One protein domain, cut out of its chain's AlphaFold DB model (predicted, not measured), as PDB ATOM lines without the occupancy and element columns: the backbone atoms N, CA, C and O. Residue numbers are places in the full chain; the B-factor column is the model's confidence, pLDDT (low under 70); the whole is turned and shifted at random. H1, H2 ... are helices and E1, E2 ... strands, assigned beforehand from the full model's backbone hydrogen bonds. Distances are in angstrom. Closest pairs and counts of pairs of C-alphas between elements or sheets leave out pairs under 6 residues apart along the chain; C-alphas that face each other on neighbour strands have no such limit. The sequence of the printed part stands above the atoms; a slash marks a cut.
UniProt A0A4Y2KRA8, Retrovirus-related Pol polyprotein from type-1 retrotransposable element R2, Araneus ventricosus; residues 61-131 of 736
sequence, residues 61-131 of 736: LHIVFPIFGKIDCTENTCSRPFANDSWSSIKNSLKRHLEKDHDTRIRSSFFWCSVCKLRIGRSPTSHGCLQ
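What this domain is: This is residues 61 to 131 of the 736 residues of the protein "Retrovirus-related Pol polyprotein from type-1 retrotransposable element R2" of Araneus ventricosus (UniProt A0A4Y2KRA8). This domain has little regular structure: a two-stranded parallel ribbon, E1 beside E2, with one helix, H1, near E1 and long loops around them. Residues 66 to 86 fold back on themselves, and the tail, residues 114 to 131, makes one end of the long axis. The 71 printed residues hold E1, H1 and E2 in that order, mixed in class with only 26 residues in named elements; the whole is compact, radius of gyration of the C-alphas 12.6 A, spanning 36 by 24 by 19 A.

How they stand to each other: Look first at E1, residues 61 to 65, and E2, residues 108 to 113, parallel at 22 degrees, with N 63 and O 110 within hydrogen-bond range at 2.9 A. With H1, residues 87 to 101, they form a strand-helix-strand unit, parallel strands joined through a helix, its crossover right-handed. E1 and H1 are near each other, with 7 pairs of C-alphas within 10 A. In H1 every O i to N i+4 pair is within hydrogen-bond range.

Where its parts are: Find C-alpha 61 at (-0.431, 51.355, -10.389), where E1 begins its 13.3 A. H1 runs 20.7 A from C-alpha 87; E2 runs 17.3 A to C-alpha 113 at (13.300, 51.471, -5.548).

The domain as a whole: The C-alphas farthest apart, of Thr 77 and Gly 128, are 36.8 A apart. The printed part has no cut; E1 to H1 is a long link. Among the 19 residues under pLDDT 70 are 66 to 72.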
ATOM      1  N   LEU A  61      -0.826  52.335 -11.413       75.50
ATOM      2  CA  LEU A  61      -0.431  51.355 -10.389       75.50
ATOM      3  C   LEU A  61       1.035  51.533  -9.980       75.50
ATOM      4  O   LEU A  61       1.938  51.322 -10.795       75.50
ATOM      5  N   HIS A  62       1.285  51.839  -8.708       69.50
ATOM      6  CA  HIS A  62       2.629  52.030  -8.162       69.50
ATOM      7  C   HIS A  62       3.074  50.808  -7.342       69.50
ATOM      8  O   HIS A  62       2.400  50.391  -6.403       69.50
ATOM      9  N   ILE A  63       4.230  50.227  -7.688       74.38
ATOM     10  CA  ILE A  63       4.806  49.061  -6.993       74.38
ATOM     11  C   ILE A  63       6.230  49.378  -6.531       74.38
ATOM     12  O   ILE A  63       7.057  49.864  -7.307       74.38
ATOM     13  N   VAL A  64       6.530  49.063  -5.272       69.94
ATOM     14  CA  VAL A  64       7.847  49.280  -4.658       69.94
ATOM     15  C   VAL A  64       8.645  47.977  -4.634       69.94
ATOM     16  O   VAL A  64       8.105  46.916  -4.330       69.94
ATOM     17  N   PHE A  65       9.938  48.059  -4.949       75.12
ATOM     18  CA  PHE A  65      10.856  46.924  -4.981       75.12
ATOM     19  C   PHE A  65      12.004  47.050  -3.969       75.12
ATOM     20  O   PHE A  65      12.534  48.153  -3.807       75.12
ATOM     21  N   PRO A  66      12.462  45.929  -3.372       67.19
ATOM     22  CA  PRO A  66      11.971  44.558  -3.583       67.19
ATOM     23  C   PRO A  66      10.595  44.320  -2.933       67.19
ATOM     24  O   PRO A  66      10.245  44.979  -1.956       67.19
ATOM     25  N   ILE A  67       9.804  43.407  -3.506       68.44
ATOM     26  CA  ILE A  67       8.483  43.035  -2.975       68.44
ATOM     27  C   ILE A  67       8.713  41.993  -1.888       68.44
ATOM     28  O   ILE A  67       9.239  40.927  -2.183       68.44
ATOM     29  N   PHE A  68       8.305  42.264  -0.652       58.44
ATOM     30  CA  PHE A  68       8.444  41.313   0.450       58.44
ATOM     31  C   PHE A  68       7.147  40.513   0.625       58.44
ATOM     32  O   PHE A  68       6.140  41.048   1.077       58.44
ATOM     33  N   GLY A  69       7.164  39.229   0.261       64.75
ATOM     34  CA  GLY A  69       6.020  38.333   0.451       64.75
ATOM     35  C   GLY A  69       4.881  38.562  -0.548       64.75
ATOM     36  O   GLY A  69       5.050  38.329  -1.745       64.75
ATOM     37  N   LYS A  70       3.705  38.955  -0.043       66.56
ATOM     38  CA  LYS A  70       2.451  39.098  -0.801       66.56
ATOM     39  C   LYS A  70       2.091  40.565  -1.046       66.56
ATOM     40  O   LYS A  70       2.461  41.441  -0.269       66.56
ATOM     41  N   ILE A  71       1.341  40.808  -2.114       69.88
ATOM     42  CA  ILE A  71       0.717  42.098  -2.424       69.88
ATOM     43  C   ILE A  71      -0.789  41.954  -2.222       69.88
ATOM     44  O   ILE A  71      -1.385  41.092  -2.853       69.88
ATOM     45  N   ASP A  72      -1.400  42.767  -1.367       67.44
ATOM     46  CA  ASP A  72      -2.855  42.771  -1.182       67.44
ATOM     47  C   ASP A  72      -3.531  43.758  -2.159       67.44
ATOM     48  O   ASP A  72      -2.878  44.654  -2.707       67.44
ATOM     49  N   CYS A  73      -4.825  43.559  -2.430       73.06
ATOM     50  CA  CYS A  73      -5.625  44.504  -3.213       73.06
ATOM     51  C   CYS A  73      -5.651  45.894  -2.548       73.06
ATOM     52  O   CYS A  73      -5.620  46.003  -1.325       73.06
ATOM     53  N   THR A  74      -5.694  46.954  -3.358       65.12
ATOM     54  CA  THR A  74      -5.673  48.351  -2.894       65.12
ATOM     55  C   THR A  74      -7.054  48.910  -2.540       65.12
ATOM     56  O   THR A  74      -7.130  50.017  -2.016       65.12
ATOM     57  N   GLU A  75      -8.135  48.177  -2.820       67.62
ATOM     58  CA  GLU A  75      -9.510  48.634  -2.590       67.62
ATOM     59  C   GLU A  75      -9.991  48.337  -1.165       67.62
ATOM     60  O   GLU A  75      -9.836  47.227  -0.659       67.62
ATOM     61  N   ASN A  76     -10.633  49.320  -0.522       56.84
ATOM     62  CA  ASN A  76     -10.977  49.285   0.912       56.84
ATOM     63  C   ASN A  76     -11.884  48.108   1.322       56.84
ATOM     64  O   ASN A  76     -11.916  47.734   2.492       56.84
ATOM     65  N   THR A  77     -12.635  47.540   0.380       65.75
ATOM     66  CA  THR A  77     -13.566  46.425   0.609       65.75
ATOM     67  C   THR A  77     -12.980  45.065   0.225       65.75
ATOM     68  O   THR A  77     -13.676  44.053   0.311       65.75
ATOM     69  N   CYS A  78     -11.707  45.009  -0.186       66.62
ATOM     70  CA  CYS A  78     -11.075  43.789  -0.667       66.62
ATOM     71  C   CYS A  78      -9.687  43.567  -0.072       66.62
ATOM     72  O   CYS A  78      -8.756  44.337  -0.270       66.62
ATOM     73  N   SER A  79      -9.519  42.430   0.601       68.44
ATOM     74  CA  SER A  79      -8.242  42.023   1.200       68.44
ATOM     75  C   SER A  79      -7.617  40.831   0.475       68.44
ATOM     76  O   SER A  79      -6.951  39.999   1.090       68.44
ATOM     77  N   ARG A  80      -7.870  40.691  -0.835       73.44
ATOM     78  CA  ARG A  80      -7.395  39.540  -1.608       73.44
ATOM     79  C   ARG A  80      -5.866  39.584  -1.765       73.44
ATOM     80  O   ARG A  80      -5.359  40.542  -2.352       73.44
ATOM     81  N   PRO A  81      -5.133  38.553  -1.305       72.25
ATOM     82  CA  PRO A  81      -3.682  38.510  -1.416       72.25
ATOM     83  C   PRO A  81      -3.222  37.951  -2.770       72.25
ATOM     84  O   PRO A  81      -3.773  36.977  -3.286       72.25
ATOM     85  N   PHE A  82      -2.141  38.513  -3.305       73.00
ATOM     86  CA  PHE A  82      -1.439  38.052  -4.501       73.00
ATOM     87  C   PHE A  82      -0.010  37.639  -4.140       73.00
ATOM     88  O   PHE A  82       0.866  38.478  -3.916       73.00
ATOM     89  N   ALA A  83       0.233  36.329  -4.118       63.47
ATOM     90  CA  ALA A  83       1.547  35.723  -3.927       63.47
ATOM     91  C   ALA A  83       1.767  34.679  -5.033       63.47
ATOM     92  O   ALA A  83       1.251  33.571  -4.952       63.47
ATOM     93  N   ASN A  84       2.492  35.052  -6.092       59.81
ATOM     94  CA  ASN A  84       2.813  34.181  -7.230       59.81
ATOM     95  C   ASN A  84       4.336  34.111  -7.440       59.81
ATOM     96  O   ASN A  84       5.061  35.021  -7.045       59.81
ATOM     97  N   ASP A  85       4.802  33.100  -8.182       55.34
ATOM     98  CA  ASP A  85       6.225  32.768  -8.405       55.34
ATOM     99  C   ASP A  85       7.101  33.873  -9.045       55.34
ATOM    100  O   ASP A  85       8.326  33.761  -9.069       55.34
ATOM    101  N   SER A  86       6.516  34.942  -9.603       71.19
ATOM    102  CA  SER A  86       7.270  36.086 -10.145       71.19
ATOM    103  C   SER A  86       6.522  37.407  -9.988       71.19
ATOM    104  O   SER A  86       5.293  37.461 -10.092       71.19
ATOM    105  N   TRP A  87       7.265  38.509  -9.838       76.88
ATOM    106  CA  TRP A  87       6.685  39.842  -9.629       76.88
ATOM    107  C   TRP A  87       5.809  40.279 -10.812       76.88
ATOM    108  O   TRP A  87       4.790  40.943 -10.632       76.88
ATOM    109  N   SER A  88       6.163  39.856 -12.032       79.75
ATOM    110  CA  SER A  88       5.376  40.113 -13.240       79.75
ATOM    111  C   SER A  88       4.025  39.401 -13.207       79.75
ATOM    112  O   SER A  88       3.030  39.958 -13.667       79.75
ATOM    113  N   SER A  89       3.978  38.190 -12.639       77.50
ATOM    114  CA  SER A  89       2.736  37.436 -12.458       77.50
ATOM    115  C   SER A  89       1.856  38.061 -11.375       77.50
ATOM    116  O   SER A  89       0.650  38.198 -11.581       77.50
ATOM    117  N   ILE A  90       2.456  38.506 -10.263       74.44
ATOM    118  CA  ILE A  90       1.751  39.221  -9.186       74.44
ATOM    119  C   ILE A  90       1.096  40.493  -9.740       74.44
ATOM    120  O   ILE A  90      -0.117  40.652  -9.626       74.44
ATOM    121  N   LYS A  91       1.857  41.340 -10.449       82.75
ATOM    122  CA  LYS A  91       1.341  42.576 -11.065       82.75
ATOM    123  C   LYS A  91       0.166  42.317 -12.012       82.75
ATOM    124  O   LYS A  91      -0.850  42.999 -11.938       82.75
ATOM    125  N   ASN A  92       0.294  41.345 -12.917       83.38
ATOM    126  CA  ASN A  92      -0.750  41.063 -13.908       83.38
ATOM    127  C   ASN A  92      -2.000  40.422 -13.281       83.38
ATOM    128  O   ASN A  92      -3.093  40.543 -13.831       83.38
ATOM    129  N   SER A  93      -1.854  39.714 -12.161       81.94
ATOM    130  CA  SER A  93      -2.992  39.173 -11.411       81.94
ATOM    131  C   SER A  93      -3.713  40.264 -10.625       81.94
ATOM    132  O   SER A  93      -4.933  40.336 -10.726       81.94
ATOM    133  N   LEU A  94      -2.975  41.156  -9.953       79.69
ATOM    134  CA  LEU A  94      -3.559  42.316  -9.277       79.69
ATOM    135  C   LEU A  94      -4.297  43.223 -10.269       79.69
ATOM    136  O   LEU A  94      -5.448  43.567 -10.039       79.69
ATOM    137  N   LYS A  95      -3.681  43.543 -11.415       81.94
ATOM    138  CA  LYS A  95      -4.319  44.370 -12.448       81.94
ATOM    139  C   LYS A  95      -5.637  43.765 -12.945       81.94
ATOM    140  O   LYS A  95      -6.633  44.468 -13.015       81.94
ATOM    141  N   ARG A  96      -5.658  42.460 -13.245       83.25
ATOM    142  CA  ARG A  96      -6.891  41.773 -13.674       83.25
ATOM    143  C   ARG A  96      -7.961  41.747 -12.586       83.25
ATOM    144  O   ARG A  96      -9.137  41.772 -12.913       83.25
ATOM    145  N   HIS A  97      -7.560  41.646 -11.322       81.50
ATOM    146  CA  HIS A  97      -8.490  41.685 -10.198       81.50
ATOM    147  C   HIS A  97      -9.108  43.073 -10.025       81.50
ATOM    148  O   HIS A  97     -10.323  43.167  -9.930       81.50
ATOM    149  N   LEU A  98      -8.297  44.133 -10.076       78.44
ATOM    150  CA  LEU A  98      -8.782  45.514 -10.033       78.44
ATOM    151  C   LEU A  98      -9.731  45.816 -11.204       78.44
ATOM    152  O   LEU A  98     -10.812  46.348 -10.988       78.44
ATOM    153  N   GLU A  99      -9.389  45.384 -12.422       80.69
ATOM    154  CA  GLU A  99     -10.238  45.590 -13.605       80.69
ATOM    155  C   GLU A  99     -11.550  44.793 -13.553       80.69
ATOM    156  O   GLU A  99     -12.566  45.260 -14.049       80.69
ATOM    157  N   LYS A 100     -11.540  43.575 -12.999       82.62
ATOM    158  CA  LYS A 100     -12.706  42.680 -13.043       82.62
ATOM    159  C   LYS A 100     -13.629  42.828 -11.839       82.62
ATOM    160  O   LYS A 100     -14.843  42.792 -12.001       82.62
ATOM    161  N   ASP A 101     -13.049  42.903 -10.649       79.81
ATOM    162  CA  ASP A 101     -13.785  42.799  -9.389       79.81
ATOM    163  C   ASP A 101     -14.032  44.188  -8.760       79.81
ATOM    164  O   ASP A 101     -14.866  44.303  -7.865       79.81
ATOM    165  N   HIS A 102     -13.349  45.237  -9.246       77.56
ATOM    166  CA  HIS A 102     -13.464  46.616  -8.748       77.56
ATOM    167  C   HIS A 102     -13.746  47.673  -9.830       77.56
ATOM    168  O   HIS A 102     -13.879  48.842  -9.498       77.56
ATOM    169  N   ASP A 103     -13.849  47.273 -11.105       73.94
ATOM    170  CA  ASP A 103     -14.027  48.162 -12.271       73.94
ATOM    171  C   ASP A 103     -12.956  49.275 -12.390       73.94
ATOM    172  O   ASP A 103     -13.136  50.296 -13.055       73.94
ATOM    173  N   THR A 104     -11.786  49.068 -11.771       72.56
ATOM    174  CA  THR A 104     -10.678  50.030 -11.766       72.56
ATOM    175  C   THR A 104      -9.731  49.747 -12.931       72.56
ATOM    176  O   THR A 104      -9.000  48.749 -12.950       72.56
ATOM    177  N   ARG A 105      -9.694  50.646 -13.922       73.44
ATOM    178  CA  ARG A 105      -8.865  50.480 -15.126       73.44
ATOM    179  C   ARG A 105      -7.458  51.052 -14.951       73.44
ATOM    180  O   ARG A 105      -7.249  52.258 -14.945       73.44
ATOM    181  N   ILE A 106      -6.449  50.181 -14.931       75.88
ATOM    182  CA  ILE A 106      -5.041  50.590 -14.789       75.88
ATOM    183  C   ILE A 106      -4.401  50.854 -16.163       75.88
ATOM    184  O   ILE A 106      -4.032  49.912 -16.880       75.88
ATOM    185  N   ARG A 107      -4.202  52.123 -16.539       70.69
ATOM    186  CA  ARG A 107      -3.582  52.523 -17.821       70.69
ATOM    187  C   ARG A 107      -2.064  52.390 -17.827       70.69
ATOM    188  O   ARG A 107      -1.491  51.998 -18.844       70.69
ATOM    189  N   SER A 108      -1.403  52.659 -16.704       72.88
ATOM    190  CA  SER A 108       0.059  52.579 -16.607       72.88
ATOM    191  C   SER A 108       0.533  52.019 -15.261       72.88
ATOM    192  O   SER A 108      -0.232  51.901 -14.304       72.88
ATOM    193  N   SER A 109       1.793  51.577 -15.193       78.06
ATOM    194  CA  SER A 109       2.396  51.086 -13.948       78.06
ATOM    195  C   SER A 109       3.780  51.684 -13.741       78.06
ATOM    196  O   SER A 109       4.601  51.689 -14.663       78.06
ATOM    197  N   PHE A 110       4.045  52.132 -12.521       75.44
ATOM    198  CA  PHE A 110       5.301  52.740 -12.105       75.44
ATOM    199  C   PHE A 110       5.990  51.875 -11.054       75.44
ATOM    200  O   PHE A 110       5.351  51.268 -10.195       75.44
ATOM    201  N   PHE A 111       7.317  51.819 -11.132       81.88
ATOM    202  CA  PHE A 111       8.143  51.004 -10.253       81.88
ATOM    203  C   PHE A 111       9.098  51.901  -9.478       81.88
ATOM    204  O   PHE A 111       9.696  52.807 -10.057       81.88
ATOM    205  N   TRP A 112       9.268  51.630  -8.190       73.50
ATOM    206  CA  TRP A 112      10.065  52.465  -7.291       73.50
ATOM    207  C   TRP A 112      11.076  51.621  -6.532       73.50
ATOM    208  O   TRP A 112      10.764  50.514  -6.094       73.50
ATOM    209  N   CYS A 113      12.296  52.129  -6.373       75.12
ATOM    210  CA  CYS A 113      13.300  51.471  -5.548       75.12
ATOM    211  C   CYS A 113      13.115  51.874  -4.081       75.12
ATOM    212  O   CYS A 113      13.191  53.055  -3.753       75.12
ATOM    213  N   SER A 114      12.924  50.910  -3.176       70.31
ATOM    214  CA  SER A 114      12.802  51.200  -1.740       70.31
ATOM    215  C   SER A 114      14.094  51.752  -1.130       70.31
ATOM    216  O   SER A 114      14.021  52.457  -0.122       70.31
ATOM    217  N   VAL A 115      15.243  51.452  -1.751       70.31
ATOM    218  CA  VAL A 115      16.586  51.804  -1.271       70.31
ATOM    219  C   VAL A 115      16.933  53.250  -1.614       70.31
ATOM    220  O   VAL A 115      17.114  54.056  -0.713       70.31
ATOM    221  N   CYS A 116      16.998  53.598  -2.901       72.12
ATOM    222  CA  CYS A 116      17.398  54.945  -3.332       72.12
ATOM    223  C   CYS A 116      16.223  55.884  -3.632       72.12
ATOM    224  O   CYS A 116      16.450  57.021  -4.025       72.12
ATOM    225  N   LYS A 117      14.976  55.407  -3.513       70.94
ATOM    226  CA  LYS A 117      13.741  56.170  -3.773       70.94
ATOM    227  C   LYS A 117      13.553  56.645  -5.223       70.94
ATOM    228  O   LYS A 117      12.555  57.291  -5.524       70.94
ATOM    229  N   LEU A 118      14.447  56.275  -6.145       74.31
ATOM    230  CA  LEU A 118      14.329  56.615  -7.563       74.31
ATOM    231  C   LEU A 118      13.336  55.708  -8.299       74.31
ATOM    232  O   LEU A 118      13.127  54.536  -7.954       74.31
ATOM    233  N   ARG A 119      12.751  56.266  -9.363       73.25
ATOM    234  CA  ARG A 119      11.899  55.532 -10.295       73.25
ATOM    235  C   ARG A 119      12.729  54.500 -11.056       73.25
ATOM    236  O   ARG A 119      13.728  54.810 -11.701       73.25
ATOM    237  N   ILE A 120      12.260  53.264 -11.027       80.44
ATOM    238  CA  ILE A 120      12.812  52.148 -11.783       80.44
ATOM    239  C   ILE A 120      12.246  52.193 -13.211       80.44
ATOM    240  O   ILE A 120      11.053  52.423 -13.422       80.44
ATOM    241  N   GLY A 121      13.117  51.953 -14.196       76.25
ATOM    242  CA  GLY A 121      12.750  51.839 -15.609       76.25
ATOM    243  C   GLY A 121      11.973  50.555 -15.940       76.25
ATOM    244  O   GLY A 121      11.183  50.045 -15.154       76.25
ATOM    245  N   ARG A 122      12.193  49.988 -17.133       65.94
ATOM    246  CA  ARG A 122      11.389  48.853 -17.636       65.94
ATOM    247  C   ARG A 122      11.533  47.549 -16.832       65.94
ATOM    248  O   ARG A 122      10.639  46.711 -16.925       65.94
ATOM    249  N   SER A 123      12.618  47.366 -16.074       75.00
ATOM    250  CA  SER A 123      12.847  46.174 -15.243       75.00
ATOM    251  C   SER A 123      13.391  46.532 -13.853       75.00
ATOM    252  O   SER A 123      14.379  47.260 -13.762       75.00
ATOM    253  N   PRO A 124      12.836  45.970 -12.763       75.12
ATOM    254  CA  PRO A 124      13.400  46.106 -11.417       75.12
ATOM    255  C   PRO A 124      14.822  45.564 -11.287       75.12
ATOM    256  O   PRO A 124      15.638  46.146 -10.584       75.12
ATOM    257  N   THR A 125      15.156  44.493 -12.013       73.38
ATOM    258  CA  THR A 125      16.486  43.862 -11.950       73.38
ATOM    259  C   THR A 125      17.596  44.679 -12.609       73.38
ATOM    260  O   THR A 125      18.765  44.428 -12.334       73.38
ATOM    261  N   SER A 126      17.261  45.644 -13.474       76.12
ATOM    262  CA  SER A 126      18.251  46.521 -14.118       76.12
ATOM    263  C   SER A 126      18.590  47.758 -13.286       76.12
ATOM    264  O   SER A 126      19.414  48.563 -13.704       76.12
ATOM    265  N   HIS A 127      17.931  47.953 -12.142       81.38
ATOM    266  CA  HIS A 127      18.200  49.080 -11.263       81.38
ATOM    267  C   HIS A 127      19.407  48.771 -10.363       81.38
ATOM    268  O   HIS A 127      19.404  47.750  -9.676       81.38
ATOM    269  N   GLY A 128      20.406  49.662 -10.313       79.44
ATOM    270  CA  GLY A 128      21.688  49.419  -9.630       79.44
ATOM    271  C   GLY A 128      21.557  48.943  -8.175       79.44
ATOM    272  O   GLY A 128      22.226  47.997  -7.775       79.44
ATOM    273  N   CYS A 129      20.615  49.495  -7.397       75.38
ATOM    274  CA  CYS A 129      20.390  49.072  -6.001       75.38
ATOM    275  C   CYS A 129      19.794  47.658  -5.833       75.38
ATOM    276  O   CYS A 129      19.801  47.123  -4.723       75.38
ATOM    277  N   LEU A 130      19.239  47.075  -6.900       73.62
ATOM    278  CA  LEU A 130      18.576  45.764  -6.911       73.62
ATOM    279  C   LEU A 130      19.367  44.718  -7.714       73.62
ATOM    280  O   LEU A 130      18.955  43.561  -7.799       73.62
ATOM    281  N   GLN A 131      20.504  45.101  -8.300       72.56
ATOM    282  CA  GLN A 131      21.335  44.215  -9.104       72.56
ATOM    283  C   GLN A 131      21.942  43.116  -8.217       72.56
ATOM    284  O   GLN A 131      22.563  43.394  -7.194       72.56
TER     285      GLN A 131